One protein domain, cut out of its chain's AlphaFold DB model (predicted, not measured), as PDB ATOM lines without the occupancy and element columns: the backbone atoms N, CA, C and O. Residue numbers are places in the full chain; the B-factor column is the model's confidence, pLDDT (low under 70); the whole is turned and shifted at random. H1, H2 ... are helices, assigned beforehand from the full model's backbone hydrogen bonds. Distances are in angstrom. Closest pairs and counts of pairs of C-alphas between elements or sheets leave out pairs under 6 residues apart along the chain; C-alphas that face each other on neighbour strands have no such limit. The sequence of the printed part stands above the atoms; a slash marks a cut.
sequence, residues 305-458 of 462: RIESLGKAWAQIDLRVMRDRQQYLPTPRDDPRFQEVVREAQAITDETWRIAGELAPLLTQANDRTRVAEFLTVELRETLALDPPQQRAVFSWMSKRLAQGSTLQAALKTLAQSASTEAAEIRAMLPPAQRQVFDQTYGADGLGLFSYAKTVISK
ATOM      1  N   ARG A 305      19.186  25.450  51.163       89.31
ATOM      2  CA  ARG A 305      17.992  24.883  50.522       89.31
ATOM      3  C   ARG A 305      18.220  24.607  49.040       89.31
ATOM      4  O   ARG A 305      17.782  23.575  48.553       89.31
ATOM      5  N   ILE A 306      18.942  25.476  48.328       87.62
ATOM      6  CA  ILE A 306      19.335  25.217  46.932       87.62
ATOM      7  C   ILE A 306      20.240  23.981  46.873       87.62
ATOM      8  O   ILE A 306      20.074  23.141  45.991       87.62
ATOM      9  N   GLU A 307      21.126  23.810  47.859       89.69
ATOM     10  CA  GLU A 307      21.951  22.608  47.967       89.69
ATOM     11  C   GLU A 307      21.133  21.345  48.290       89.69
ATOM     12  O   GLU A 307      21.329  20.318  47.641       89.69
ATOM     13  N   SER A 308      20.191  21.390  49.240       91.44
ATOM     14  CA  SER A 308      19.336  20.230  49.527       91.44
ATOM     15  C   SER A 308      18.417  19.873  48.358       91.44
ATOM     16  O   SER A 308      18.177  18.695  48.115       91.44
ATOM     17  N   LEU A 309      17.927  20.872  47.617       85.00
ATOM     18  CA  LEU A 309      17.071  20.670  46.450       85.00
ATOM     19  C   LEU A 309      17.856  20.072  45.281       85.00
ATOM     20  O   LEU A 309      17.393  19.096  44.707       85.00
ATOM     21  N   GLY A 310      19.054  20.581  44.974       83.00
ATOM     22  CA  GLY A 310      19.923  19.989  43.948       83.00
ATOM     23  C   GLY A 310      20.355  18.559  44.295       83.00
ATOM     24  O   GLY A 310      20.373  17.696  43.424       83.00
ATOM     25  N   LYS A 311      20.608  18.268  45.581       90.69
ATOM     26  CA  LYS A 311      20.874  16.905  46.081       90.69
ATOM     27  C   LYS A 311      19.677  15.973  45.928       90.69
ATOM     28  O   LYS A 311      19.832  14.859  45.440       90.69
ATOM     29  N   ALA A 312      18.490  16.413  46.337       83.25
ATOM     30  CA  ALA A 312      17.268  15.629  46.183       83.25
ATOM     31  C   ALA A 312      16.932  15.406  44.696       83.25
ATOM     32  O   ALA A 312      16.449  14.343  44.322       83.25
ATOM     33  N   TRP A 313      17.273  16.367  43.836       80.56
ATOM     34  CA  TRP A 313      17.112  16.259  42.391       80.56
ATOM     35  C   TRP A 313      18.076  15.264  41.758       80.56
ATOM     36  O   TRP A 313      17.635  14.380  41.039       80.56
ATOM     37  N   ALA A 314      19.360  15.315  42.112       81.81
ATOM     38  CA  ALA A 314      20.309  14.280  41.727       81.81
ATOM     39  C   ALA A 314      19.891  12.900  42.258       81.81
ATOM     40  O   ALA A 314      20.098  11.898  41.591       81.81
ATOM     41  N   GLN A 315      19.244  12.808  43.426       83.38
ATOM     42  CA  GLN A 315      18.654  11.548  43.896       83.38
ATOM     43  C   GLN A 315      17.434  11.102  43.078       83.38
ATOM     44  O   GLN A 315      17.236   9.890  42.946       83.38
ATOM     45  N   ILE A 316      16.642  12.030  42.521       73.06
ATOM     46  CA  ILE A 316      15.680  11.702  41.464       73.06
ATOM     47  C   ILE A 316      16.461  11.174  40.273       73.06
ATOM     48  O   ILE A 316      16.279  10.009  39.970       73.06
ATOM     49  N   ASP A 317      17.361  11.945  39.665       66.81
ATOM     50  CA  ASP A 317      18.083  11.567  38.443       66.81
ATOM     51  C   ASP A 317      18.929  10.284  38.611       66.81
ATOM     52  O   ASP A 317      19.102   9.545  37.651       66.81
ATOM     53  N   LEU A 318      19.355   9.931  39.832       72.62
ATOM     54  CA  LEU A 318      20.034   8.672  40.179       72.62
ATOM     55  C   LEU A 318      19.079   7.491  40.434       72.62
ATOM     56  O   LEU A 318      19.422   6.349  40.121       72.62
ATOM     57  N   ARG A 319      17.872   7.717  40.975       66.94
ATOM     58  CA  ARG A 319      16.800   6.694  41.042       66.94
ATOM     59  C   ARG A 319      16.249   6.438  39.643       66.94
ATOM     60  O   ARG A 319      16.276   5.321  39.153       66.94
ATOM     61  N   VAL A 320      16.005   7.540  38.946       62.06
ATOM     62  CA  VAL A 320      15.841   7.747  37.508       62.06
ATOM     63  C   VAL A 320      17.166   7.513  36.726       62.06
ATOM     64  O   VAL A 320      17.183   7.773  35.527       62.06
ATOM     65  N   MET A 321      18.185   6.849  37.334       57.31
ATOM     66  CA  MET A 321      19.263   6.027  36.707       57.31
ATOM     67  C   MET A 321      19.364   4.529  37.123       57.31
ATOM     68  O   MET A 321      20.150   3.795  36.520       57.31
ATOM     69  N   ARG A 322      18.545   4.027  38.060       56.94
ATOM     70  CA  ARG A 322      18.524   2.630  38.553       56.94
ATOM     71  C   ARG A 322      17.490   1.700  37.869       56.94
ATOM     72  O   ARG A 322      17.859   0.695  37.269       56.94
ATOM     73  N   ASP A 323      16.206   2.036  37.926       50.53
ATOM     74  CA  ASP A 323      15.041   1.269  37.445       50.53
ATOM     75  C   ASP A 323      14.838   0.973  35.903       50.53
ATOM     76  O   ASP A 323      14.257  -0.068  35.605       50.53
ATOM     77  N   ARG A 324      15.306   1.718  34.864       49.12
ATOM     78  CA  ARG A 324      15.211   1.290  33.420       49.12
ATOM     79  C   ARG A 324      16.126   0.087  33.181       49.12
ATOM     80  O   ARG A 324      15.863  -0.660  32.245       49.12
ATOM     81  N   GLN A 325      17.176  -0.132  33.985       42.06
ATOM     82  CA  GLN A 325      17.933  -1.392  33.920       42.06
ATOM     83  C   GLN A 325      17.071  -2.592  34.328       42.06
ATOM     84  O   GLN A 325      17.363  -3.710  33.914       42.06
ATOM     85  N   GLN A 326      16.016  -2.373  35.120       41.91
ATOM     86  CA  GLN A 326      15.121  -3.421  35.613       41.91
ATOM     87  C   GLN A 326      13.795  -3.500  34.837       41.91
ATOM     88  O   GLN A 326      13.212  -4.582  34.738       41.91
ATOM     89  N   TYR A 327      13.338  -2.398  34.233       41.31
ATOM     90  CA  TYR A 327      12.065  -2.324  33.514       41.31
ATOM     91  C   TYR A 327      12.200  -2.432  31.988       41.31
ATOM     92  O   TYR A 327      12.180  -1.440  31.257       41.31
ATOM     93  N   LEU A 328      12.177  -3.676  31.493       42.84
ATOM     94  CA  LEU A 328      11.535  -3.956  30.202       42.84
ATOM     95  C   LEU A 328      10.035  -3.584  30.274       42.84
ATOM     96  O   LEU A 328       9.467  -3.585  31.373       42.84
ATOM     97  N   PRO A 329       9.372  -3.277  29.137       49.31
ATOM     98  CA  PRO A 329       7.954  -2.913  29.111       49.31
ATOM     99  C   PRO A 329       7.111  -3.979  29.810       49.31
ATOM    100  O   PRO A 329       6.914  -5.076  29.296       49.31
ATOM    101  N   THR A 330       6.649  -3.633  31.009       51.19
ATOM    102  CA  THR A 330       5.986  -4.532  31.950       51.19
ATOM    103  C   THR A 330       4.502  -4.615  31.572       51.19
ATOM    104  O   THR A 330       3.821  -3.585  31.632       51.19
ATOM    105  N   PRO A 331       3.988  -5.780  31.124       54.91
ATOM    106  CA  PRO A 331       2.574  -5.941  30.787       54.91
ATOM    107  C   PRO A 331       1.667  -5.605  31.980       54.91
ATOM    108  O   PRO A 331       2.087  -5.701  33.132       54.91
ATOM    109  N   ARG A 332       0.410  -5.210  31.727       55.12
ATOM    110  CA  ARG A 332      -0.540  -4.827  32.803       55.12
ATOM    111  C   ARG A 332      -0.880  -5.983  33.755       55.12
ATOM    112  O   ARG A 332      -1.428  -5.748  34.828       55.12
ATOM    113  N   ASP A 333      -0.593  -7.195  33.313       57.94
ATOM    114  CA  ASP A 333      -0.779  -8.493  33.945       57.94
ATOM    115  C   ASP A 333       0.484  -9.026  34.660       57.94
ATOM    116  O   ASP A 333       0.390 -10.016  35.383       57.94
ATOM    117  N   ASP A 334       1.646  -8.363  34.546       62.16
ATOM    118  CA  ASP A 334       2.833  -8.699  35.354       62.16
ATOM    119  C   ASP A 334       2.602  -8.277  36.824       62.16
ATOM    120  O   ASP A 334       2.267  -7.115  37.077       62.16
ATOM    121  N   PRO A 335       2.822  -9.163  37.818       68.00
ATOM    122  CA  PRO A 335       2.660  -8.839  39.239       68.00
ATOM    123  C   PRO A 335       3.440  -7.603  39.714       68.00
ATOM    124  O   PRO A 335       3.029  -6.941  40.667       68.00
ATOM    125  N   ARG A 336       4.549  -7.258  39.046       67.38
ATOM    126  CA  ARG A 336       5.378  -6.087  39.361       67.38
ATOM    127  C   ARG A 336       4.792  -4.776  38.841       67.38
ATOM    128  O   ARG A 336       5.254  -3.726  39.272       67.38
ATOM    129  N   PHE A 337       3.776  -4.795  37.971       61.88
ATOM    130  CA  PHE A 337       3.181  -3.589  37.375       61.88
ATOM    131  C   PHE A 337       2.768  -2.543  38.429       61.88
ATOM    132  O   PHE A 337       3.012  -1.351  38.251       61.88
ATOM    133  N   GLN A 338       2.210  -2.984  39.560       67.06
ATOM    134  CA  GLN A 338       1.812  -2.098  40.665       67.06
ATOM    135  C   GLN A 338       3.003  -1.514  41.443       67.06
ATOM    136  O   GLN A 338       2.876  -0.444  42.034       67.06
ATOM    137  N   GLU A 339       4.158  -2.184  41.434       69.12
ATOM    138  CA  GLU A 339       5.408  -1.657  41.991       69.12
ATOM    139  C   GLU A 339       5.931  -0.516  41.113       69.12
ATOM    140  O   GLU A 339       6.140   0.590  41.606       69.12
ATOM    141  N   VAL A 340       5.994  -0.747  39.792       63.56
ATOM    142  CA  VAL A 340       6.431   0.250  38.794       63.56
ATOM    143  C   VAL A 340       5.588   1.522  38.878       63.56
ATOM    144  O   VAL A 340       6.110   2.635  38.843       63.56
ATOM    145  N   VAL A 341       4.265   1.365  39.006       60.19
ATOM    146  CA  VAL A 341       3.328   2.490  39.135       60.19
ATOM    147  C   VAL A 341       3.581   3.282  40.421       60.19
ATOM    148  O   VAL A 341       3.531   4.511  40.381       60.19
ATOM    149  N   ARG A 342       3.883   2.617  41.543       69.19
ATOM    150  CA  ARG A 342       4.127   3.282  42.833       69.19
ATOM    151  C   ARG A 342       5.471   4.009  42.867       69.19
ATOM    152  O   ARG A 342       5.550   5.115  43.396       69.19
ATOM    153  N   GLU A 343       6.510   3.425  42.280       62.75
ATOM    154  CA  GLU A 343       7.829   4.053  42.165       62.75
ATOM    155  C   GLU A 343       7.787   5.278  41.235       62.75
ATOM    156  O   GLU A 343       8.262   6.355  41.604       62.75
ATOM    157  N   ALA A 344       7.099   5.169  40.092       58.44
ATOM    158  CA  ALA A 344       6.847   6.295  39.192       58.44
ATOM    159  C   ALA A 344       6.035   7.427  39.856       58.44
ATOM    160  O   ALA A 344       6.312   8.607  39.619       58.44
ATOM    161  N   GLN A 345       5.064   7.094  40.715       59.69
ATOM    162  CA  GLN A 345       4.341   8.074  41.537       59.69
ATOM    163  C   GLN A 345       5.276   8.766  42.537       59.69
ATOM    164  O   GLN A 345       5.343   9.990  42.533       59.69
ATOM    165  N   ALA A 346       6.077   8.016  43.300       67.12
ATOM    166  CA  ALA A 346       7.015   8.590  44.269       67.12
ATOM    167  C   ALA A 346       8.059   9.526  43.623       67.12
ATOM    168  O   ALA A 346       8.397  10.564  44.188       67.12
ATOM    169  N   ILE A 347       8.547   9.188  42.424       60.03
ATOM    170  CA  ILE A 347       9.414  10.063  41.614       60.03
ATOM    171  C   ILE A 347       8.666  11.335  41.188       60.03
ATOM    172  O   ILE A 347       9.213  12.435  41.278       60.03
ATOM    173  N   THR A 348       7.415  11.200  40.744       58.78
ATOM    174  CA  THR A 348       6.575  12.332  40.325       58.78
ATOM    175  C   THR A 348       6.319  13.291  41.490       58.78
ATOM    176  O   THR A 348       6.494  14.499  41.334       58.78
ATOM    177  N   ASP A 349       5.967  12.768  42.664       67.00
ATOM    178  CA  ASP A 349       5.675  13.564  43.859       67.00
ATOM    179  C   ASP A 349       6.918  14.317  44.357       67.00
ATOM    180  O   ASP A 349       6.846  15.518  44.622       67.00
ATOM    181  N   GLU A 350       8.083  13.660  44.392       69.75
ATOM    182  CA  GLU A 350       9.354  14.296  44.769       69.75
ATOM    183  C   GLU A 350       9.789  15.361  43.742       69.75
ATOM    184  O   GLU A 350      10.275  16.432  44.116       69.75
ATOM    185  N   THR A 351       9.521  15.134  42.448       61.28
ATOM    186  CA  THR A 351       9.739  16.130  41.381       61.28
ATOM    187  C   THR A 351       8.905  17.390  41.630       61.28
ATOM    188  O   THR A 351       9.415  18.511  41.543       61.28
ATOM    189  N   TRP A 352       7.618  17.230  41.965       64.50
ATOM    190  CA  TRP A 352       6.731  18.355  42.276       64.50
ATOM    191  C   TRP A 352       7.091  19.048  43.590       64.50
ATOM    192  O   TRP A 352       7.017  20.278  43.649       64.50
ATOM    193  N   ARG A 353       7.533  18.299  44.609       81.31
ATOM    194  CA  ARG A 353       8.040  18.857  45.870       81.31
ATOM    195  C   ARG A 353       9.229  19.779  45.612       81.31
ATOM    196  O   ARG A 353       9.198  20.941  46.013       81.31
ATOM    197  N   ILE A 354      10.236  19.304  44.878       69.25
ATOM    198  CA  ILE A 354      11.443  20.088  44.587       69.25
ATOM    199  C   ILE A 354      11.121  21.295  43.700       69.25
ATOM    200  O   ILE A 354      11.606  22.389  43.975       69.25
ATOM    201  N   ALA A 355      10.247  21.153  42.696       66.69
ATOM    202  CA  ALA A 355       9.780  22.289  41.896       66.69
ATOM    203  C   ALA A 355       9.056  23.352  42.752       66.69
ATOM    204  O   ALA A 355       9.284  24.552  42.580       66.69
ATOM    205  N   GLY A 356       8.208  22.913  43.689       67.38
ATOM    206  CA  GLY A 356       7.455  23.776  44.600       67.38
ATOM    207  C   GLY A 356       8.321  24.484  45.641       67.38
ATOM    208  O   GLY A 356       8.049  25.636  45.966       67.38
ATOM    209  N   GLU A 357       9.383  23.839  46.124       78.75
ATOM    210  CA  GLU A 357      10.348  24.431  47.061       78.75
ATOM    211  C   GLU A 357      11.410  25.297  46.366       78.75
ATOM    212  O   GLU A 357      11.853  26.292  46.940       78.75
ATOM    213  N   LEU A 358      11.788  24.985  45.120       76.50
ATOM    214  CA  LEU A 358      12.739  25.776  44.332       76.50
ATOM    215  C   LEU A 358      12.120  27.087  43.833       76.50
ATOM    216  O   LEU A 358      12.756  28.135  43.930       76.50
ATOM    217  N   ALA A 359      10.882  27.059  43.327       76.94
ATOM    218  CA  ALA A 359      10.204  28.229  42.765       76.94
ATOM    219  C   ALA A 359      10.225  29.496  43.660       76.94
ATOM    220  O   ALA A 359      10.622  30.548  43.152       76.94
ATOM    221  N   PRO A 360       9.878  29.461  44.967       77.38
ATOM    222  CA  PRO A 360       9.934  30.642  45.838       77.38
ATOM    223  C   PRO A 360      11.361  31.122  46.146       77.38
ATOM    224  O   PRO A 360      11.536  32.230  46.652       77.38
ATOM    225  N   LEU A 361      12.392  30.323  45.843       78.44
ATOM    226  CA  LEU A 361      13.790  30.732  45.969       78.44
ATOM    227  C   LEU A 361      14.289  31.491  44.729       78.44
ATOM    228  O   LEU A 361      15.324  32.151  44.818       78.44
ATOM    229  N   LEU A 362      13.584  31.458  43.595       81.94
ATOM    230  CA  LEU A 362      14.003  32.135  42.365       81.94
ATOM    231  C   LEU A 362      13.379  33.535  42.268       81.94
ATOM    232  O   LEU A 362      12.257  33.709  41.795       81.94
ATOM    233  N   THR A 363      14.118  34.558  42.701       82.31
ATOM    234  CA  THR A 363      13.703  35.967  42.573       82.31
ATOM    235  C   THR A 363      14.384  36.613  41.368       82.31
ATOM    236  O   THR A 363      15.506  36.248  41.035       82.31
ATOM    237  N   GLN A 364      13.785  37.631  40.747       76.00
ATOM    238  CA  GLN A 364      14.349  38.302  39.559       76.00
ATOM    239  C   GLN A 364      15.804  38.800  39.732       76.00
ATOM    240  O   GLN A 364      16.523  38.939  38.745       76.00
ATOM    241  N   ALA A 365      16.246  39.059  40.967       80.12
ATOM    242  CA  ALA A 365      17.607  39.498  41.282       80.12
ATOM    243  C   ALA A 365      18.641  38.354  41.371       80.12
ATOM    244  O   ALA A 365      19.839  38.621  41.337       80.12
ATOM    245  N   ASN A 366      18.208  37.098  41.523       83.44
ATOM    246  CA  ASN A 366      19.087  35.943  41.750       83.44
ATOM    247  C   ASN A 366      18.682  34.669  40.982       83.44
ATOM    248  O   ASN A 366      19.307  33.628  41.169       83.44
ATOM    249  N   ASP A 367      17.676  34.750  40.109       81.00
ATOM    250  CA  ASP A 367      17.055  33.625  39.406       81.00
ATOM    251  C   ASP A 367      18.066  32.773  38.621       81.00
ATOM    252  O   ASP A 367      18.166  31.566  38.829       81.00
ATOM    253  N   ARG A 368      18.883  33.405  37.777       87.06
ATOM    254  CA  ARG A 368      19.934  32.753  36.982       87.06
ATOM    255  C   ARG A 368      21.031  32.156  37.849       87.06
ATOM    256  O   ARG A 368      21.466  31.045  37.570       87.06
ATOM    257  N   THR A 369      21.455  32.867  38.893       88.56
ATOM    258  CA  THR A 369      22.508  32.407  39.808       88.56
ATOM    259  C   THR A 369      22.041  31.181  40.578       88.56
ATOM    260  O   THR A 369      22.729  30.172  40.568       88.56
ATOM    261  N   ARG A 370      20.833  31.213  41.154       87.19
ATOM    262  CA  ARG A 370      20.262  30.091  41.915       87.19
ATOM    263  C   ARG A 370      19.917  28.886  41.048       87.19
ATOM    264  O   ARG A 370      20.029  27.760  41.513       87.19
ATOM    265  N   VAL A 371      19.559  29.096  39.781       85.69
ATOM    266  CA  VAL A 371      19.425  28.003  38.806       85.69
ATOM    267  C   VAL A 371      20.781  27.427  38.416       85.69
ATOM    268  O   VAL A 371      20.915  26.209  38.358       85.69
ATOM    269  N   ALA A 372      21.794  28.264  38.177       89.44
ATOM    270  CA  ALA A 372      23.149  27.782  37.932       89.44
ATOM    271  C   ALA A 372      23.689  27.017  39.149       89.44
ATOM    272  O   ALA A 372      24.298  25.968  38.971       89.44
ATOM    273  N   GLU A 373      23.421  27.489  40.370       91.12
ATOM    274  CA  GLU A 373      23.758  26.798  41.616       91.12
ATOM    275  C   GLU A 373      23.043  25.447  41.703       91.12
ATOM    276  O   GLU A 373      23.706  24.424  41.829       91.12
ATOM    277  N   PHE A 374      21.712  25.429  41.562       89.00
ATOM    278  CA  PHE A 374      20.886  24.221  41.590       89.00
ATOM    279  C   PHE A 374      21.356  23.166  40.578       89.00
ATOM    280  O   PHE A 374      21.609  22.029  40.963       89.00
ATOM    281  N   LEU A 375      21.549  23.549  39.308       86.50
ATOM    282  CA  LEU A 375      22.017  22.641  38.254       86.50
ATOM    283  C   LEU A 375      23.486  22.228  38.438       86.50
ATOM    284  O   LEU A 375      23.870  21.142  38.024       86.50
ATOM    285  N   THR A 376      24.319  23.057  39.076       90.75
ATOM    286  CA  THR A 376      25.697  22.661  39.416       90.75
ATOM    287  C   THR A 376      25.714  21.670  40.573       90.75
ATOM    288  O   THR A 376      26.517  20.747  40.545       90.75
ATOM    289  N   VAL A 377      24.840  21.820  41.577       90.88
ATOM    290  CA  VAL A 377      24.676  20.821  42.647       90.88
ATOM    291  C   VAL A 377      24.133  19.519  42.079       90.88
ATOM    292  O   VAL A 377      24.666  18.469  42.403       90.88
ATOM    293  N   GLU A 378      23.124  19.586  41.215       88.25
ATOM    294  CA  GLU A 378      22.581  18.425  40.510       88.25
ATOM    295  C   GLU A 378      23.704  17.670  39.781       88.25
ATOM    296  O   GLU A 378      24.075  16.575  40.198       88.25
ATOM    297  N   LEU A 379      24.366  18.313  38.813       86.94
ATOM    298  CA  LEU A 379      25.479  17.714  38.071       86.94
ATOM    299  C   LEU A 379      26.626  17.256  38.991       86.94
ATOM    300  O   LEU A 379      27.256  16.239  38.714       86.94
ATOM    301  N   ARG A 380      26.903  17.965  40.098       91.75
ATOM    302  CA  ARG A 380      27.917  17.578  41.097       91.75
ATOM    303  C   ARG A 380      27.598  16.244  41.744       91.75
ATOM    304  O   ARG A 380      28.493  15.413  41.848       91.75
ATOM    305  N   GLU A 381      26.375  16.067  42.217       90.50
ATOM    306  CA  GLU A 381      25.952  14.866  42.938       90.50
ATOM    307  C   GLU A 381      25.693  13.706  41.957       90.50
ATOM    308  O   GLU A 381      26.018  12.562  42.269       90.50
ATOM    309  N   THR A 382      25.207  14.002  40.746       81.00
ATOM    310  CA  THR A 382      24.950  13.021  39.679       81.00
ATOM    311  C   THR A 382      26.235  12.495  39.022       81.00
ATOM    312  O   THR A 382      26.355  11.296  38.771       81.00
ATOM    313  N   LEU A 383      27.221  13.362  38.760       86.06
ATOM    314  CA  LEU A 383      28.463  13.016  38.042       86.06
ATOM    315  C   LEU A 383      29.699  12.923  38.954       86.06
ATOM    316  O   LEU A 383      30.796  12.653  38.466       86.06
ATOM    317  N   ALA A 384      29.554  13.172  40.258       88.62
ATOM    318  CA  ALA A 384      30.661  13.313  41.209       88.62
ATOM    319  C   ALA A 384      31.713  14.353  40.753       88.62
ATOM    320  O   ALA A 384      32.910  14.065  40.718       88.62
ATOM    321  N   LEU A 385      31.266  15.556  40.364       85.56
ATOM    322  CA  LEU A 385      32.160  16.616  39.872       85.56
ATOM    323  C   LEU A 385      33.144  17.080  40.952       85.56
ATOM    324  O   LEU A 385      32.740  17.428  42.066       85.56
ATOM    325  N   ASP A 386      34.424  17.191  40.602       87.19
ATOM    326  CA  ASP A 386      35.436  17.785  41.479       87.19
ATOM    327  C   ASP A 386      35.275  19.327  41.599       87.19
ATOM    328  O   ASP A 386      34.525  19.944  40.834       87.19
ATOM    329  N   PRO A 387      35.925  20.007  42.567       88.06
ATOM    330  CA  PRO A 387      35.755  21.453  42.733       88.06
ATOM    331  C   PRO A 387      36.156  22.302  41.502       88.06
ATOM    332  O   PRO A 387      35.450  23.275  41.213       88.06
ATOM    333  N   PRO A 388      37.234  21.990  40.747       85.69
ATOM    334  CA  PRO A 388      37.470  22.555  39.413       85.69
ATOM    335  C   PRO A 388      36.306  22.401  38.427       85.69
ATOM    336  O   PRO A 388      35.893  23.399  37.832       85.69
ATOM    337  N   GLN A 389      35.756  21.198  38.280       85.81
ATOM    338  CA  GLN A 389      34.654  20.895  37.371       85.81
ATOM    339  C   GLN A 389      33.367  21.612  37.777       85.81
ATOM    340  O   GLN A 389      32.720  22.216  36.927       85.81
ATOM    341  N   GLN A 390      33.035  21.638  39.072       88.94
ATOM    342  CA  GLN A 390      31.885  22.388  39.587       88.94
ATOM    343  C   GLN A 390      31.975  23.875  39.215       88.94
ATOM    344  O   GLN A 390      30.991  24.457  38.770       88.94
ATOM    345  N   ARG A 391      33.159  24.497  39.321       88.00
ATOM    346  CA  ARG A 391      33.357  25.888  38.873       88.00
ATOM    347  C   ARG A 391      33.229  26.051  37.363       88.00
ATOM    348  O   ARG A 391      32.673  27.055  36.923       88.00
ATOM    349  N   ALA A 392      33.770  25.117  36.579       86.25
ATOM    350  CA  ALA A 392      33.686  25.163  35.121       86.25
ATOM    351  C   ALA A 392      32.221  25.087  34.663       86.25
ATOM    352  O   ALA A 392      31.766  25.969  33.935       86.25
ATOM    353  N   VAL A 393      31.470  24.115  35.190       84.38
ATOM    354  CA  VAL A 393      30.029  23.937  34.965       84.38
ATOM    355  C   VAL A 393      29.239  25.153  35.449       84.38
ATOM    356  O   VAL A 393      28.465  25.704  34.671       84.38
ATOM    357  N   PHE A 394      29.473  25.649  36.668       91.12
ATOM    358  CA  PHE A 394      28.775  26.827  37.196       91.12
ATOM    359  C   PHE A 394      29.022  28.090  36.364       91.12
ATOM    360  O   PHE A 394      28.085  28.828  36.057       91.12
ATOM    361  N   SER A 395      30.275  28.342  35.974       89.25
ATOM    362  CA  SER A 395      30.665  29.489  35.146       89.25
ATOM    363  C   SER A 395      30.055  29.405  33.746       89.25
ATOM    364  O   SER A 395      29.485  30.378  33.246       89.25
ATOM    365  N   TRP A 396      30.101  28.218  33.136       90.06
ATOM    366  CA  TRP A 396      29.479  27.933  31.848       90.06
ATOM    367  C   TRP A 396      27.955  28.128  31.904       90.06
ATOM    368  O   TRP A 396      27.397  28.886  31.108       90.06
ATOM    369  N   MET A 397      27.295  27.545  32.910       86.44
ATOM    370  CA  MET A 397      25.846  27.621  33.116       86.44
ATOM    371  C   MET A 397      25.413  29.070  33.357       86.44
ATOM    372  O   MET A 397      24.498  29.564  32.702       86.44
ATOM    373  N   SER A 398      26.130  29.798  34.217       89.25
ATOM    374  CA  SER A 398      25.895  31.224  34.476       89.25
ATOM    375  C   SER A 398      26.029  32.066  33.204       89.25
ATOM    376  O   SER A 398      25.176  32.913  32.935       89.25
ATOM    377  N   LYS A 399      27.051  31.804  32.375       89.50
ATOM    378  CA  LYS A 399      27.256  32.492  31.091       89.50
ATOM    379  C   LYS A 399      26.106  32.234  30.114       89.50
ATOM    380  O   LYS A 399      25.626  33.181  29.496       89.50
ATOM    381  N   ARG A 400      25.633  30.988  29.994       86.50
ATOM    382  CA  ARG A 400      24.483  30.633  29.142       86.50
ATOM    383  C   ARG A 400      23.177  31.239  29.652       86.50
ATOM    384  O   ARG A 400      22.409  31.801  28.874       86.50
ATOM    385  N   LEU A 401      22.944  31.210  30.963       84.69
ATOM    386  CA  LEU A 401      21.745  31.784  31.579       84.69
ATOM    387  C   LEU A 401      21.710  33.323  31.508       84.69
ATOM    388  O   LEU A 401      20.631  33.913  31.416       84.69
ATOM    389  N   ALA A 402      22.873  33.980  31.470       86.06
ATOM    390  CA  ALA A 402      22.992  35.421  31.245       86.06
ATOM    391  C   ALA A 402      22.676  35.858  29.799       86.06
ATOM    392  O   ALA A 402      22.277  37.001  29.591       86.06
ATOM    393  N   GLN A 403      22.801  34.970  28.803       82.31
ATOM    394  CA  GLN A 403      22.525  35.293  27.391       82.31
ATOM    395  C   GLN A 403      21.027  35.479  27.083       82.31
ATOM    396  O   GLN A 403      20.679  36.049  26.049       82.31
ATOM    397  N   GLY A 404      20.125  35.031  27.964       77.19
ATOM    398  CA  GLY A 404      18.688  35.275  27.830       77.19
ATOM    399  C   GLY A 404      18.218  36.529  28.570       77.19
ATOM    400  O   GLY A 404      18.508  36.725  29.753       77.19
ATOM    401  N   SER A 405      17.387  37.332  27.898       77.44
ATOM    402  CA  SER A 405      16.721  38.515  28.472       77.44
ATOM    403  C   SER A 405      15.906  38.198  29.734       77.44
ATOM    404  O   SER A 405      15.839  39.006  30.659       77.44
ATOM    405  N   THR A 406      15.366  36.982  29.830       82.81
ATOM    406  CA  THR A 406      14.828  36.388  31.061       82.81
ATOM    407  C   THR A 406      15.431  35.003  31.283       82.81
ATOM    408  O   THR A 406      15.860  34.354  30.326       82.81
ATOM    409  N   LEU A 407      15.406  34.506  32.524       79.12
ATOM    410  CA  LEU A 407      15.764  33.117  32.835       79.12
ATOM    411  C   LEU A 407      14.976  32.115  31.968       79.12
ATOM    412  O   LEU A 407      15.550  31.182  31.411       79.12
ATOM    413  N   GLN A 408      13.672  32.345  31.778       76.75
ATOM    414  CA  GLN A 408      12.831  31.501  30.924       76.75
ATOM    415  C   GLN A 408      13.271  31.533  29.451       76.75
ATOM    416  O   GLN A 408      13.232  30.499  28.783       76.75
ATOM    417  N   ALA A 409      13.700  32.691  28.935       78.69
ATOM    418  CA  ALA A 409      14.253  32.797  27.589       78.69
ATOM    419  C   ALA A 409      15.584  32.041  27.475       78.69
ATOM    420  O   ALA A 409      15.757  31.280  26.529       78.69
ATOM    421  N   ALA A 410      16.477  32.171  28.462       79.75
ATOM    422  CA  ALA A 410      17.759  31.471  28.468       79.75
ATOM    423  C   ALA A 410      17.588  29.942  28.508       79.75
ATOM    424  O   ALA A 410      18.148  29.234  27.676       79.75
ATOM    425  N   LEU A 411      16.733  29.434  29.404       77.94
ATOM    426  CA  LEU A 411      16.379  28.012  29.481       77.94
ATOM    427  C   LEU A 411      15.675  27.513  28.213       77.94
ATOM    428  O   LEU A 411      15.852  26.365  27.803       77.94
ATOM    429  N   LYS A 412      14.870  28.363  27.560       78.19
ATOM    430  CA  LYS A 412      14.261  28.031  26.271       78.19
ATOM    431  C   LYS A 412      15.329  27.871  25.188       78.19
ATOM    432  O   LYS A 412      15.239  26.879  24.469       78.19
ATOM    433  N   THR A 413      16.293  28.790  25.104       81.12
ATOM    434  CA  THR A 413      17.421  28.729  24.165       81.12
ATOM    435  C   THR A 413      18.279  27.494  24.421       81.12
ATOM    436  O   THR A 413      18.430  26.702  23.502       81.12
ATOM    437  N   LEU A 414      18.709  27.252  25.667       76.25
ATOM    438  CA  LEU A 414      19.455  26.048  26.067       76.25
ATOM    439  C   LEU A 414      18.750  24.749  25.645       76.25
ATOM    440  O   LEU A 414      19.377  23.840  25.119       76.25
ATOM    441  N   ALA A 415      17.428  24.661  25.807       70.75
ATOM    442  CA  ALA A 415      16.670  23.491  25.358       70.75
ATOM    443  C   ALA A 415      16.461  23.415  23.830       70.75
ATOM    444  O   ALA A 415      15.998  22.390  23.336       70.75
ATOM    445  N   GLN A 416      16.717  24.494  23.083       78.00
ATOM    446  CA  GLN A 416      16.696  24.514  21.613       78.00
ATOM    447  C   GLN A 416      18.081  24.203  21.019       78.00
ATOM    448  O   GLN A 416      18.137  23.582  19.963       78.00
ATOM    449  N   SER A 417      19.170  24.577  21.702       78.94
ATOM    450  CA  SER A 417      20.560  24.239  21.355       78.94
ATOM    451  C   SER A 417      21.100  22.999  22.084       78.94
ATOM    452  O   SER A 417      22.281  22.698  21.952       78.94
ATOM    453  N   ALA A 418      20.254  22.257  22.813       73.00
ATOM    454  CA  ALA A 418      20.647  21.242  23.801       73.00
ATOM    455  C   ALA A 418      21.784  20.303  23.366       73.00
ATOM    456  O   ALA A 418      22.728  20.131  24.123       73.00
ATOM    457  N   SER A 419      21.751  19.774  22.137       73.50
ATOM    458  CA  SER A 419      22.794  18.879  21.606       73.50
ATOM    459  C   SER A 419      24.175  19.547  21.498       73.50
ATOM    460  O   SER A 419      25.196  18.935  21.813       73.50
ATOM    461  N   THR A 420      24.217  20.830  21.134       82.94
ATOM    462  CA  THR A 420      25.445  21.638  21.105       82.94
ATOM    463  C   THR A 420      25.936  21.950  22.519       82.94
ATOM    464  O   THR A 420      27.112  21.763  22.817       82.94
ATOM    465  N   GLU A 421      25.035  22.363  23.411       83.38
ATOM    466  CA  GLU A 421      25.368  22.693  24.805       83.38
ATOM    467  C   GLU A 421      25.850  21.453  25.586       83.38
ATOM    468  O   GLU A 421      26.789  21.514  26.379       83.38
ATOM    469  N   ALA A 422      25.249  20.295  25.307       77.62
ATOM    470  CA  ALA A 422      25.634  19.001  25.850       77.62
ATOM    471  C   ALA A 422      27.035  18.587  25.398       77.62
ATOM    472  O   ALA A 422      27.814  18.089  26.208       77.62
ATOM    473  N   ALA A 423      27.384  18.816  24.128       82.06
ATOM    474  CA  ALA A 423      28.729  18.555  23.626       82.06
ATOM    475  C   ALA A 423      29.788  19.409  24.352       82.06
ATOM    476  O   ALA A 423      30.868  18.902  24.661       82.06
ATOM    477  N   GLU A 424      29.468  20.665  24.690       83.38
ATOM    478  CA  GLU A 424      30.360  21.526  25.477       83.38
ATOM    479  C   GLU A 424      30.540  21.035  26.921       83.38
ATOM    480  O   GLU A 424      31.680  20.953  27.377       83.38
ATOM    481  N   ILE A 425      29.469  20.643  27.631       80.00
ATOM    482  CA  ILE A 425      29.615  20.047  28.974       80.00
ATOM    483  C   ILE A 425      30.408  18.738  28.890       80.00
ATOM    484  O   ILE A 425      31.373  18.559  29.633       80.00
ATOM    485  N   ARG A 426      30.074  17.840  27.952       80.62
ATOM    486  CA  ARG A 426      30.780  16.560  27.762       80.62
ATOM    487  C   ARG A 426      32.273  16.764  27.519       80.62
ATOM    488  O   ARG A 426      33.071  15.987  28.041       80.62
ATOM    489  N   ALA A 427      32.680  17.813  26.801       84.44
ATOM    490  CA  ALA A 427      34.092  18.135  26.601       84.44
ATOM    491  C   ALA A 427      34.846  18.400  27.924       84.44
ATOM    492  O   ALA A 427      36.013  18.023  28.026       84.44
ATOM    493  N   MET A 428      34.180  18.959  28.943       81.56
ATOM    494  CA  MET A 428      34.743  19.220  30.282       81.56
ATOM    495  C   MET A 428      34.831  17.972  31.176       81.56
ATOM    496  O   MET A 428      35.477  18.006  32.226       81.56
ATOM    497  N   LEU A 429      34.182  16.872  30.785       83.69
ATOM    498  CA  LEU A 429      34.118  15.633  31.559       83.69
ATOM    499  C   LEU A 429      35.156  14.601  31.057       83.69
ATOM    500  O   LEU A 429      35.350  14.478  29.845       83.69
ATOM    501  N   PRO A 430      35.802  13.813  31.940       84.94
ATOM    502  CA  PRO A 430      36.540  12.604  31.583       84.94
ATOM    503  C   PRO A 430      35.597  11.492  31.073       84.94
ATOM    504  O   PRO A 430      34.392  11.541  31.332       84.94
ATOM    505  N   PRO A 431      36.115  10.450  30.389       84.38
ATOM    506  CA  PRO A 431      35.296   9.415  29.748       84.38
ATOM    507  C   PRO A 431      34.242   8.750  30.649       84.38
ATOM    508  O   PRO A 431      33.108   8.582  30.211       84.38
ATOM    509  N   ALA A 432      34.571   8.443  31.909       82.12
ATOM    510  CA  ALA A 432      33.625   7.839  32.855       82.12
ATOM    511  C   ALA A 432      32.442   8.773  33.188       82.12
ATOM    512  O   ALA A 432      31.291   8.353  33.162       82.12
ATOM    513  N   GLN A 433      32.698  10.065  33.416       85.25
ATOM    514  CA  GLN A 433      31.630  11.042  33.663       85.25
ATOM    515  C   GLN A 433      30.834  11.369  32.391       85.25
ATOM    516  O   GLN A 433      29.636  11.613  32.488       85.25
ATOM    517  N   ARG A 434      31.446  11.319  31.195       84.06
ATOM    518  CA  ARG A 434      30.699  11.399  29.919       84.06
ATOM    519  C   ARG A 434      29.708  10.252  29.784       84.06
ATOM    520  O   ARG A 434      28.584  10.485  29.363       84.06
ATOM    521  N   GLN A 435      30.117   9.042  30.163       81.81
ATOM    522  CA  GLN A 435      29.260   7.864  30.132       81.81
ATOM    523  C   GLN A 435      28.025   8.059  31.030       81.81
ATOM    524  O   GLN A 435      26.909   7.942  30.528       81.81
ATOM    525  N   VAL A 436      28.208   8.476  32.292       78.19
ATOM    526  CA  VAL A 436      27.092   8.797  33.211       78.19
ATOM    527  C   VAL A 436      26.232   9.954  32.685       78.19
ATOM    528  O   VAL A 436      25.007   9.866  32.698       78.19
ATOM    529  N   PHE A 437      26.844  11.019  32.157       80.19
ATOM    530  CA  PHE A 437      26.130  12.155  31.560       80.19
ATOM    531  C   PHE A 437      25.229  11.715  30.395       80.19
ATOM    532  O   PHE A 437      24.046  12.052  30.359       80.19
ATOM    533  N   ASP A 438      25.761  10.915  29.467       79.38
ATOM    534  CA  ASP A 438      25.025  10.411  28.302       79.38
ATOM    535  C   ASP A 438      23.872   9.476  28.700       79.38
ATOM    536  O   ASP A 438      22.872   9.379  27.986       79.38
ATOM    537  N   GLN A 439      23.999   8.808  29.846       72.94
ATOM    538  CA  GLN A 439      22.998   7.901  30.412       72.94
ATOM    539  C   GLN A 439      21.907   8.631  31.195       72.94
ATOM    540  O   GLN A 439      20.732   8.282  31.062       72.94
ATOM    541  N   THR A 440      22.274   9.690  31.920       65.25
ATOM    542  CA  THR A 440      21.323  10.556  32.629       65.25
ATOM    543  C   THR A 440      20.499  11.387  31.650       65.25
ATOM    544  O   THR A 440      19.271  11.410  31.701       65.25
ATOM    545  N   TYR A 441      21.178  12.100  30.747       71.88
ATOM    546  CA  TYR A 441      20.590  13.219  30.009       71.88
ATOM    547  C   TYR A 441      20.418  12.941  28.510       71.88
ATOM    548  O   TYR A 441      19.836  13.769  27.806       71.88
ATOM    549  N   GLY A 442      20.900  11.796  28.022       66.19
ATOM    550  CA  GLY A 442      21.010  11.489  26.597       66.19
ATOM    551  C   GLY A 442      22.266  12.093  25.963       66.19
ATOM    552  O   GLY A 442      22.777  13.123  26.401       66.19
ATOM    553  N   ALA A 443      22.752  11.481  24.879       63.38
ATOM    554  CA  ALA A 443      23.933  11.960  24.148       63.38
ATOM    555  C   ALA A 443      23.730  13.327  23.452       63.38
ATOM    556  O   ALA A 443      24.703  13.970  23.055       63.38
ATOM    557  N   ASP A 444      22.473  13.760  23.307       62.44
ATOM    558  CA  ASP A 444      22.042  15.088  22.859       62.44
ATOM    559  C   ASP A 444      21.746  16.056  24.027       62.44
ATOM    560  O   ASP A 444      21.295  17.178  23.795       62.44
ATOM    561  N   GLY A 445      21.953  15.616  25.276       56.91
ATOM    562  CA  GLY A 445      21.673  16.333  26.525       56.91
ATOM    563  C   GLY A 445      20.288  16.966  26.624       56.91
ATOM    564  O   GLY A 445      20.095  17.890  27.423       56.91
ATOM    565  N   LEU A 446      19.308  16.492  25.843       57.53
ATOM    566  CA  LEU A 446      17.939  16.996  25.926       57.53
ATOM    567  C   LEU A 446      17.358  16.764  27.323       57.53
ATOM    568  O   LEU A 446      16.577  17.596  27.778       57.53
ATOM    569  N   GLY A 447      17.765  15.699  28.020       58.78
ATOM    570  CA  GLY A 447      17.374  15.432  29.402       58.78
ATOM    571  C   GLY A 447      17.713  16.594  30.335       58.78
ATOM    572  O   GLY A 447      16.813  17.120  30.975       58.78
ATOM    573  N   LEU A 448      18.956  17.084  30.327       64.44
ATOM    574  CA  LEU A 448      19.404  18.172  31.206       64.44
ATOM    575  C   LEU A 448      18.631  19.474  30.934       64.44
ATOM    576  O   LEU A 448      18.012  20.061  31.825       64.44
ATOM    577  N   PHE A 449      18.613  19.924  29.676       62.12
ATOM    578  CA  PHE A 449      18.115  21.263  29.342       62.12
ATOM    579  C   PHE A 449      16.599  21.334  29.129       62.12
ATOM    580  O   PHE A 449      15.976  22.343  29.476       62.12
ATOM    581  N   SER A 450      15.965  20.278  28.608       52.22
ATOM    582  CA  SER A 450      14.499  20.215  28.497       52.22
ATOM    583  C   SER A 450      13.841  20.118  29.878       52.22
ATOM    584  O   SER A 450      12.763  20.683  30.093       52.22
ATOM    585  N   TYR A 451      14.502  19.463  30.837       53.22
ATOM    586  CA  TYR A 451      14.005  19.282  32.198       53.22
ATOM    587  C   TYR A 451      14.196  20.530  33.060       53.22
ATOM    588  O   TYR A 451      13.204  21.035  33.590       53.22
ATOM    589  N   ALA A 452      15.403  21.115  33.074       52.88
ATOM    590  CA  ALA A 452      15.659  22.420  33.687       52.88
ATOM    591  C   ALA A 452      14.632  23.458  33.204       52.88
ATOM    592  O   ALA A 452      13.950  24.105  33.998       52.88
ATOM    593  N   LYS A 453      14.402  23.531  31.888       55.66
ATOM    594  CA  LYS A 453      13.319  24.332  31.311       55.66
ATOM    595  C   LYS A 453      11.943  23.947  31.850       55.66
ATOM    596  O   LYS A 453      11.199  24.836  32.246       55.66
ATOM    597  N   THR A 454      11.555  22.675  31.850       49.88
ATOM    598  CA  THR A 454      10.195  22.244  32.237       49.88
ATOM    599  C   THR A 454       9.858  22.561  33.694       49.88
ATOM    600  O   THR A 454       8.718  22.923  33.987       49.88
ATOM    601  N   VAL A 455      10.845  22.461  34.579       48.03
ATOM    602  CA  VAL A 455      10.684  22.569  36.034       48.03
ATOM    603  C   VAL A 455      10.806  24.013  36.490       48.03
ATOM    604  O   VAL A 455       9.964  24.500  37.235       48.03
ATOM    605  N   ILE A 456      11.783  24.744  35.957       52.97
ATOM    606  CA  ILE A 456      12.017  26.140  36.328       52.97
ATOM    607  C   ILE A 456      11.063  27.092  35.584       52.97
ATOM    608  O   ILE A 456      10.719  28.152  36.101       52.97
ATOM    609  N   SER A 457      10.570  26.737  34.385       47.16
ATOM    610  CA  SER A 457       9.596  27.581  33.661       47.16
ATOM    611  C   SER A 457       8.138  27.409  34.100       47.16
ATOM    612  O   SER A 457       7.269  28.124  33.591       47.16
ATOM    613  N   LYS A 458       7.861  26.501  35.044       43.19
ATOM    614  CA  LYS A 458       6.560  26.349  35.701       43.19
ATOM    615  C   LYS A 458       6.663  26.798  37.166       43.19
ATOM    616  O   LYS A 458       6.940  25.961  38.019       43.19
TER     617      LYS A 458
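What this domain is: This is residues 305 to 458 of the 462 residues of an uncharacterized protein of Verrucomicrobia bacterium (UniProt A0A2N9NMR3). Four helices stand in a curved row, in the order H2, H1, H3, H4, and the four shorter helices H5 to H8 gather over one side of it, with H8 nearest the middle. H1 and the long H2 make a helical hairpin whose loop, residues 320 to 336, reaches far out from this body and makes the longest axis. The printed part has 154 residues with eight named helices, H1 to H8 in order, and no named strand: the class is all helix. It is compact, with a radius of gyration of the C-alphas of 16.0 A and spans of 50 by 36 by 28 A.

How they stand to each other: H1, residues 305 to 319, touches H2, residues 337 to 361, at a shallow tilt of 21 degrees, opposite ways; the closest C-alphas, of Leu 309 and Ile 354, are 6.0 A apart. H1 also touches H3, residues 367 to 383, the same way at a steep tilt of 41 degrees, with the C-alphas of Gly 310 and Glu 378 closest at 4.6 A. H3 forms a helical hairpin with H4, residues 387 to 402, at 37 degrees, only just steep; the C-alphas of Ala 372 and Met 397 are closest, at 5.5 A. With residues 400 to 402 alone H4 touches H5, residues 407 to 414, about perpendicular at 73 degrees, Leu 401 and Ala 410 having the closest C-alphas, 5.1 A apart. H8, residues 446 to 456, is the hub, touching H2, H5, H6 and H7. It runs opposite ways to H5 at a shallow tilt of 11 degrees, with the C-alphas of Leu 411 and Lys 453 closest at 5.1 A. H6, residues 418 to 428, touches H8 at 72 degrees, only just about perpendicular; the C-alphas of Ala 418 and Leu 446 are closest, at 5.5 A. H7, residues 431 to 441, and H8 touch only at the corner, where the C-alphas of Tyr 441 and Gly 447 are closest at 4.0 A. H1 and H8 are apart. Every O i to N i+4 pair is within hydrogen-bond range in H1, H3, H4, H5, H7 and H8; the counts are 19 of 21 in H2 and 6 of 7 in H6.

Where its parts are: H1 begins at C-alpha 305 (17.992, 24.883, 50.522) and is 20.5 A long. H2 begins at C-alpha 337 (3.181, -3.589, 37.375) and is 36.9 A long; H3 and H4 measure 23.6 A and 22.1 A. H8 ends at C-alpha 456 (12.017, 26.140, 36.328).

The domain as a whole: The C-alphas farthest apart, of Asp 333 and Ala 365, are 51.9 A apart. The printed part has no cut. The link from H1 to H2, 17 residues, is long. The mean pLDDT of the printed part is 74.2; 56 residues are under 70, among them 319 to 352 and 442 to 458.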